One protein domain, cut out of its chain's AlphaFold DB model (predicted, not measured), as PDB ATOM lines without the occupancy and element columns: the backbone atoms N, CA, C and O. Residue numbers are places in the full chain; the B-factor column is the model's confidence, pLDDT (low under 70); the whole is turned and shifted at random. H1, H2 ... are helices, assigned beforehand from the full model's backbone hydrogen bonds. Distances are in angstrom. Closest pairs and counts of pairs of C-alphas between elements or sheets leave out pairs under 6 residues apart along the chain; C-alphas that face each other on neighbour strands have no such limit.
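Overview. This is residues 148 to 212 of the 215 residues of the protein "DNA-binding protein" of Euryarchaeota archaeon (UniProt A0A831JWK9). The long helix H3 makes the longest axis; short H2 packs on its first part, residues 185 to 192, and H1 packs on H2 with residues 160 to 164, and without the stretches that stand free, 148 to 155 and 197 to 212, the remaining 41 residues make a small compact body spanning 24 by 20 by 16 A. Residues 197 to 212 of H3 and 148 to 155 of H1 stick out as two arms. The 65 printed residues hold three named helices, H1, H2, H3 in chain order, and no named strand: all helix, loose, radius of gyration of the C-alphas 13.5 A, spans 44 by 27 by 21 A.

Along the chain. H3, residues 185 to 212, is 41.2 A long and ends at C-alpha 212, (200.136, 126.480, 81.327). H2 is residues 170 to 181. H1, residues 148 to 165, measures 25.7 A from C-alpha 148, (169.922, 113.516, 106.701).

Arrangement. H3, with residues 185 to 192 alone, touches H2, closest C-alphas Val 178 and Glu 185, 6.1 A; this hairpin has a steep tilt of 41 degrees, opposite ways. H1 and H2, also a hairpin at 41 degrees, touch at C-alphas Ile 160 and Val 173, 6.6 A. H1 and H3 are near each other. In H1, H2 and H3 every O i to N i+4 pair is within hydrogen-bond range.

Size, cuts and confidence. The farthest C-alphas, Gly 182 and His 212, are 44.2 A apart. The printed part has no cut; both links are tight. Residues 206 to 212 have pLDDT under 70.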
ATOM      1  N   PHE A 148     169.185 114.113 105.606       86.06
ATOM      2  CA  PHE A 148     169.922 113.516 106.701       86.06
ATOM      3  C   PHE A 148     170.991 112.521 106.223       86.06
ATOM      4  O   PHE A 148     172.136 112.598 106.669       86.06
ATOM      5  N   GLN A 149     170.667 111.627 105.280       86.12
ATOM      6  CA  GLN A 149     171.654 110.706 104.695       86.12
ATOM      7  C   GLN A 149     172.780 111.455 103.965       86.12
ATOM      8  O   GLN A 149     173.950 111.081 104.065       86.12
ATOM      9  N   LYS A 150     172.460 112.560 103.281       85.88
ATOM     10  CA  LYS A 150     173.466 113.422 102.640       85.88
ATOM     11  C   LYS A 150     174.385 114.080 103.669       85.88
ATOM     12  O   LYS A 150     175.601 114.040 103.492       85.88
ATOM     13  N   ALA A 151     173.834 114.639 104.746       82.56
ATOM     14  CA  ALA A 151     174.616 115.252 105.821       82.56
ATOM     15  C   ALA A 151     175.544 114.231 106.504       82.56
ATOM     16  O   ALA A 151     176.719 114.512 106.756       82.56
ATOM     17  N   LEU A 152     175.043 113.013 106.727       83.38
ATOM     18  CA  LEU A 152     175.814 111.874 107.223       83.38
ATOM     19  C   LEU A 152     177.019 111.553 106.340       83.38
ATOM     20  O   LEU A 152     178.151 111.482 106.825       83.38
ATOM     21  N   MET A 153     176.776 111.401 105.039       85.50
ATOM     22  CA  MET A 153     177.824 111.108 104.068       85.50
ATOM     23  C   MET A 153     178.862 112.236 104.009       85.50
ATOM     24  O   MET A 153     180.062 111.978 104.025       85.50
ATOM     25  N   GLN A 154     178.426 113.497 104.016       85.38
ATOM     26  CA  GLN A 154     179.332 114.649 104.025       85.38
ATOM     27  C   GLN A 154     180.230 114.673 105.265       85.38
ATOM     28  O   GLN A 154     181.435 114.903 105.144       85.38
ATOM     29  N   ARG A 155     179.680 114.383 106.449       83.94
ATOM     30  CA  ARG A 155     180.472 114.280 107.679       83.94
ATOM     31  C   ARG A 155     181.497 113.149 107.588       83.94
ATOM     32  O   ARG A 155     182.648 113.345 107.978       83.94
ATOM     33  N   LEU A 156     181.103 111.991 107.056       87.19
ATOM     34  CA  LEU A 156     182.010 110.863 106.840       87.19
ATOM     35  C   LEU A 156     183.163 111.236 105.900       87.19
ATOM     36  O   LEU A 156     184.325 111.016 106.242       87.19
ATOM     37  N   LEU A 157     182.859 111.866 104.764       88.75
ATOM     38  CA  LEU A 157     183.863 112.360 103.820       88.75
ATOM     39  C   LEU A 157     184.798 113.393 104.462       88.75
ATOM     40  O   LEU A 157     186.004 113.350 104.223       88.75
ATOM     41  N   GLY A 158     184.276 114.274 105.321       87.00
ATOM     42  CA  GLY A 158     185.084 115.209 106.108       87.00
ATOM     43  C   GLY A 158     186.091 114.494 107.015       87.00
ATOM     44  O   GLY A 158     187.280 114.816 106.984       87.00
ATOM     45  N   MET A 159     185.648 113.465 107.746       88.44
ATOM     46  CA  MET A 159     186.528 112.646 108.593       88.44
ATOM     47  C   MET A 159     187.610 111.924 107.775       88.44
ATOM     48  O   MET A 159     188.766 111.868 108.197       88.44
ATOM     49  N   ILE A 160     187.259 111.389 106.601       91.44
ATOM     50  CA  ILE A 160     188.224 110.754 105.691       91.44
ATOM     51  C   ILE A 160     189.241 111.783 105.184       91.44
ATOM     52  O   ILE A 160     190.445 111.541 105.250       91.44
ATOM     53  N   SER A 161     188.777 112.947 104.727       89.25
ATOM     54  CA  SER A 161     189.641 114.014 104.216       89.25
ATOM     55  C   SER A 161     190.638 114.493 105.271       89.25
ATOM     56  O   SER A 161     191.817 114.669 104.969       89.25
ATOM     57  N   GLU A 162     190.197 114.673 106.517       89.69
ATOM     58  CA  GLU A 162     191.066 115.077 107.624       89.69
ATOM     59  C   GLU A 162     192.146 114.019 107.909       89.69
ATOM     60  O   GLU A 162     193.304 114.351 108.167       89.69
ATOM     61  N   ARG A 163     191.801 112.730 107.839       92.19
ATOM     62  CA  ARG A 163     192.762 111.625 107.992       92.19
ATOM     63  C   ARG A 163     193.806 111.612 106.887       92.19
ATOM     64  O   ARG A 163     194.997 111.624 107.182       92.19
ATOM     65  N   LEU A 164     193.369 111.683 105.632       90.56
ATOM     66  CA  LEU A 164     194.277 111.734 104.486       90.56
ATOM     67  C   LEU A 164     195.206 112.956 104.567       90.56
ATOM     68  O   LEU A 164     196.407 112.825 104.356       90.56
ATOM     69  N   SER A 165     194.689 114.124 104.972       89.19
ATOM     70  CA  SER A 165     195.512 115.330 105.157       89.19
ATOM     71  C   SER A 165     196.559 115.210 106.272       89.19
ATOM     72  O   SER A 165     197.578 115.896 106.231       89.19
ATOM     73  N   ARG A 166     196.337 114.325 107.253       92.50
ATOM     74  CA  ARG A 166     197.299 114.009 108.323       92.50
ATOM     75  C   ARG A 166     198.324 112.948 107.920       92.50
ATOM     76  O   ARG A 166     199.237 112.676 108.696       92.50
ATOM     77  N   GLY A 167     198.204 112.388 106.717       92.06
ATOM     78  CA  GLY A 167     199.107 111.374 106.184       92.06
ATOM     79  C   GLY A 167     198.673 109.932 106.443       92.06
ATOM     80  O   GLY A 167     199.478 109.033 106.205       92.06
ATOM     81  N   ASP A 168     197.437 109.689 106.903       94.12
ATOM     82  CA  ASP A 168     196.890 108.328 106.982       94.12
ATOM     83  C   ASP A 168     196.896 107.698 105.576       94.12
ATOM     84  O   ASP A 168     196.503 108.332 104.591       94.12
ATOM     85  N   SER A 169     197.321 106.436 105.469       92.88
ATOM     86  CA  SER A 169     197.251 105.711 104.199       92.88
ATOM     87  C   SER A 169     195.808 105.312 103.867       92.88
ATOM     88  O   SER A 169     194.961 105.207 104.756       92.88
ATOM     89  N   ILE A 170     195.517 105.009 102.595       91.06
ATOM     90  CA  ILE A 170     194.205 104.467 102.184       91.06
ATOM     91  C   ILE A 170     193.839 103.212 102.995       91.06
ATOM     92  O   ILE A 170     192.685 103.041 103.381       91.06
ATOM     93  N   GLU A 171     194.825 102.379 103.331       92.44
ATOM     94  CA  GLU A 171     194.634 101.183 104.155       92.44
ATOM     95  C   GLU A 171     194.226 101.527 105.599       92.44
ATOM     96  O   GLU A 171     193.405 100.841 106.212       92.44
ATOM     97  N   ASP A 172     194.773 102.613 106.152       94.00
ATOM     98  CA  ASP A 172     194.410 103.099 107.486       94.00
ATOM     99  C   ASP A 172     193.006 103.709 107.490       94.00
ATOM    100  O   ASP A 172     192.228 103.465 108.420       94.00
ATOM    101  N   VAL A 173     192.633 104.415 106.418       93.81
ATOM    102  CA  VAL A 173     191.257 104.887 106.226       93.81
ATOM    103  C   VAL A 173     190.297 103.703 106.096       93.81
ATOM    104  O   VAL A 173     189.258 103.709 106.755       93.81
ATOM    105  N   LYS A 174     190.650 102.645 105.354       94.25
ATOM    106  CA  LYS A 174     189.833 101.421 105.272       94.25
ATOM    107  C   LYS A 174     189.603 100.809 106.650       94.25
ATOM    108  O   LYS A 174     188.463 100.548 107.033       94.25
ATOM    109  N   LYS A 175     190.667 100.646 107.444       93.44
ATOM    110  CA  LYS A 175     190.555 100.149 108.825       93.44
ATOM    111  C   LYS A 175     189.670 101.044 109.684       93.44
ATOM    112  O   LYS A 175     188.950 100.525 110.535       93.44
ATOM    113  N   PHE A 176     189.718 102.360 109.495       91.50
ATOM    114  CA  PHE A 176     188.818 103.291 110.169       91.50
ATOM    115  C   PHE A 176     187.357 103.071 109.747       91.50
ATOM    116  O   PHE A 176     186.503 102.915 110.620       91.50
ATOM    117  N   LEU A 177     187.064 102.989 108.449       91.50
ATOM    118  CA  LEU A 177     185.706 102.764 107.941       91.50
ATOM    119  C   LEU A 177     185.114 101.453 108.473       91.50
ATOM    120  O   LEU A 177     184.033 101.443 109.059       91.50
ATOM    121  N   VAL A 178     185.864 100.360 108.376       90.75
ATOM    122  CA  VAL A 178     185.375  99.043 108.795       90.75
ATOM    123  C   VAL A 178     185.266  98.951 110.318       90.75
ATOM    124  O   VAL A 178     184.215  98.610 110.856       90.75
ATOM    125  N   ASN A 179     186.324  99.306 111.051       87.00
ATOM    126  CA  ASN A 179     186.369  99.026 112.489       87.00
ATOM    127  C   ASN A 179     185.712 100.122 113.338       87.00
ATOM    128  O   ASN A 179     185.073  99.819 114.347       87.00
ATOM    129  N   LYS A 180     185.886 101.397 112.964       85.25
ATOM    130  CA  LYS A 180     185.409 102.548 113.748       85.25
ATOM    131  C   LYS A 180     184.040 103.026 113.287       85.25
ATOM    132  O   LYS A 180     183.195 103.285 114.139       85.25
ATOM    133  N   VAL A 181     183.806 103.124 111.979       86.62
ATOM    134  CA  VAL A 181     182.496 103.518 111.420       86.62
ATOM    135  C   VAL A 181     181.549 102.315 111.339       86.62
ATOM    136  O   VAL A 181     180.344 102.480 111.484       86.62
ATOM    137  N   GLY A 182     182.074 101.090 111.232       85.31
ATOM    138  CA  GLY A 182     181.253  99.879 111.133       85.31
ATOM    139  C   GLY A 182     180.711  99.623 109.727       85.31
ATOM    140  O   GLY A 182     179.709  98.927 109.592       85.31
ATOM    141  N   MET A 183     181.345 100.208 108.710       88.81
ATOM    142  CA  MET A 183     181.014 100.014 107.300       88.81
ATOM    143  C   MET A 183     181.383  98.592 106.852       88.81
ATOM    144  O   MET A 183     182.367  98.025 107.338       88.81
ATOM    145  N   GLY A 184     180.609  98.012 105.929       91.62
ATOM    146  CA  GLY A 184     180.966  96.726 105.322       91.62
ATOM    147  C   GLY A 184     182.284  96.827 104.548       91.62
ATOM    148  O   GLY A 184     182.602  97.887 104.019       91.62
ATOM    149  N   GLU A 185     183.061  95.742 104.466       92.06
ATOM    150  CA  GLU A 185     184.345  95.778 103.742       92.06
ATOM    151  C   GLU A 185     184.167  96.159 102.266       92.06
ATOM    152  O   GLU A 185     184.906  97.004 101.771       92.06
ATOM    153  N   GLU A 186     183.158  95.591 101.598       93.31
ATOM    154  CA  GLU A 186     182.845  95.887 100.192       93.31
ATOM    155  C   GLU A 186     182.425  97.352  99.999       93.31
ATOM    156  O   GLU A 186     182.950  98.036  99.126       93.31
ATOM    157  N   GLU A 187     181.547  97.866 100.865       90.69
ATOM    158  CA  GLU A 187     181.097  99.265 100.835       90.69
ATOM    159  C   GLU A 187     182.260 100.241 101.088       90.69
ATOM    160  O   GLU A 187     182.377 101.274 100.427       90.69
ATOM    161  N   ALA A 188     183.164  99.895 102.009       93.56
ATOM    162  CA  ALA A 188     184.360 100.683 102.273       93.56
ATOM    163  C   ALA A 188     185.303 100.705 101.063       93.56
ATOM    164  O   ALA A 188     185.876 101.752 100.760       93.56
ATOM    165  N   ASP A 189     185.458  99.579 100.363       92.81
ATOM    166  CA  ASP A 189     186.276  99.496  99.151       92.81
ATOM    167  C   ASP A 189     185.695 100.326  98.001       92.81
ATOM    168  O   ASP A 189     186.441 101.045  97.328       92.81
ATOM    169  N   GLU A 190     184.376 100.282  97.803       93.25
ATOM    170  CA  GLU A 190     183.684 101.114  96.812       93.25
ATOM    171  C   GLU A 190     183.865 102.608  97.112       93.25
ATOM    172  O   GLU A 190     184.316 103.362  96.246       93.25
ATOM    173  N   LEU A 191     183.630 103.027  98.360       92.00
ATOM    174  CA  LEU A 191     183.802 104.421  98.769       92.00
ATOM    175  C   LEU A 191     185.248 104.908  98.580       92.00
ATOM    176  O   LEU A 191     185.485 106.016  98.094       92.00
ATOM    177  N   LEU A 192     186.238 104.094  98.958       92.50
ATOM    178  CA  LEU A 192     187.650 104.461  98.822       92.50
ATOM    179  C   LEU A 192     188.092 104.552  97.364       92.50
ATOM    180  O   LEU A 192     188.934 105.395  97.039       92.50
ATOM    181  N   LYS A 193     187.523 103.722  96.486       92.00
ATOM    182  CA  LYS A 193     187.764 103.809  95.048       92.00
ATOM    183  C   LYS A 193     187.282 105.152  94.495       92.00
ATOM    184  O   LYS A 193     188.074 105.846  93.857       92.00
ATOM    185  N   ASP A 194     186.054 105.554  94.811       88.94
ATOM    186  CA  ASP A 194     185.482 106.829  94.358       88.94
ATOM    187  C   ASP A 194     186.291 108.037  94.861       88.94
ATOM    188  O   ASP A 194     186.556 108.998  94.125       88.94
ATOM    189  N   ILE A 195     186.753 107.976  96.114       87.62
ATOM    190  CA  ILE A 195     187.620 109.003  96.703       87.62
ATOM    191  C   ILE A 195     188.959 109.072  95.963       87.62
ATOM    192  O   ILE A 195     189.411 110.167  95.621       87.62
ATOM    193  N   LYS A 196     189.584 107.926  95.679       85.19
ATOM    194  CA  LYS A 196     190.869 107.867  94.977       85.19
ATOM    195  C   LYS A 196     190.768 108.440  93.563       85.19
ATOM    196  O   LYS A 196     191.585 109.282  93.201       85.19
ATOM    197  N   GLU A 197     189.734 108.065  92.811       86.44
ATOM    198  CA  GLU A 197     189.479 108.615  91.472       86.44
ATOM    199  C   GLU A 197     189.280 110.140  91.508       86.44
ATOM    200  O   GLU A 197     189.720 110.861  90.609       86.44
ATOM    201  N   THR A 198     188.647 110.654  92.564       84.06
ATOM    202  CA  THR A 198     188.436 112.095  92.753       84.06
ATOM    203  C   THR A 198     189.739 112.837  93.070       84.06
ATOM    204  O   THR A 198     189.958 113.936  92.554       84.06
ATOM    205  N   ILE A 199     190.611 112.256  93.900       79.88
ATOM    206  CA  ILE A 199     191.924 112.830  94.238       79.88
ATOM    207  C   ILE A 199     192.828 112.858  92.999       79.88
ATOM    208  O   ILE A 199     193.382 113.906  92.675       79.88
ATOM    209  N   GLU A 200     192.910 111.749  92.260       81.31
ATOM    210  CA  GLU A 200     193.740 111.641  91.051       81.31
ATOM    211  C   GLU A 200     193.317 112.641  89.963       81.31
ATOM    212  O   GLU A 200     194.170 113.260  89.323       81.31
ATOM    213  N   LYS A 201     192.006 112.868  89.789       79.56
ATOM    214  CA  LYS A 201     191.492 113.898  88.870       79.56
ATOM    215  C   LYS A 201     191.929 115.306  89.274       79.56
ATOM    216  O   LYS A 201     192.411 116.050  88.424       79.56
ATOM    217  N   LYS A 202     191.813 115.664  90.558       76.19
ATOM    218  CA  LYS A 202     192.221 116.989  91.057       76.19
ATOM    219  C   LYS A 202     193.719 117.243  90.884       76.19
ATOM    220  O   LYS A 202     194.101 118.324  90.443       76.19
ATOM    221  N   GLU A 203     194.559 116.251  91.173       74.50
ATOM    222  CA  GLU A 203     196.008 116.369  90.964       74.50
ATOM    223  C   GLU A 203     196.376 116.499  89.477       74.50
ATOM    224  O   GLU A 203     197.305 117.233  89.128       74.50
ATOM    225  N   GLY A 204     195.653 115.810  88.587       70.88
ATOM    226  CA  GLY A 204     195.811 115.945  87.138       70.88
ATOM    227  C   GLY A 204     195.492 117.359  86.643       70.88
ATOM    228  O   GLY A 204     196.299 117.959  85.931       70.88
ATOM    229  N   GLU A 205     194.368 117.926  87.086       72.94
ATOM    230  CA  GLU A 205     193.937 119.285  86.729       72.94
ATOM    231  C   GLU A 205     194.893 120.373  87.259       72.94
ATOM    232  O   GLU A 205     195.167 121.361  86.568       72.94
ATOM    233  N   GLU A 206     195.448 120.210  88.465       66.50
ATOM    234  CA  GLU A 206     196.442 121.144  89.016       66.50
ATOM    235  C   GLU A 206     197.780 121.103  88.262       66.50
ATOM    236  O   GLU A 206     198.397 122.155  88.044       66.50
ATOM    237  N   ARG A 207     198.213 119.918  87.809       65.50
ATOM    238  CA  ARG A 207     199.421 119.754  86.978       65.50
ATOM    239  C   ARG A 207     199.258 120.375  85.591       65.50
ATOM    240  O   ARG A 207     200.189 121.008  85.095       65.50
ATOM    241  N   GLU A 208     198.083 120.255  84.978       64.62
ATOM    242  CA  GLU A 208     197.790 120.911  83.695       64.62
ATOM    243  C   GLU A 208     197.759 122.440  83.825       64.62
ATOM    244  O   GLU A 208     198.344 123.144  82.995       64.62
ATOM    245  N   ARG A 209     197.168 122.970  84.905       64.25
ATOM    246  CA  ARG A 209     197.156 124.416  85.181       64.25
ATOM    247  C   ARG A 209     198.550 124.980  85.425       64.25
ATOM    248  O   ARG A 209     198.877 126.017  84.863       64.25
ATOM    249  N   THR A 210     199.383 124.318  86.226       61.38
ATOM    250  CA  THR A 210     200.761 124.782  86.482       61.38
ATOM    251  C   THR A 210     201.648 124.699  85.240       61.38
ATOM    252  O   THR A 210     202.482 125.579  85.042       61.38
ATOM    253  N   SER A 211     201.421 123.721  84.357       61.12
ATOM    254  CA  SER A 211     202.109 123.623  83.063       61.12
ATOM    255  C   SER A 211     201.791 124.802  82.123       61.12
ATOM    256  O   SER A 211     202.683 125.302  81.445       61.12
ATOM    257  N   HIS A 212     200.554 125.321  82.139       58.03
ATOM    258  CA  HIS A 212     200.136 126.480  81.327       58.03
ATOM    259  C   HIS A 212     200.713 127.839  81.767       58.03
ATOM    260  O   HIS A 212     200.690 128.780  80.981       58.03
TER     261      HIS A 212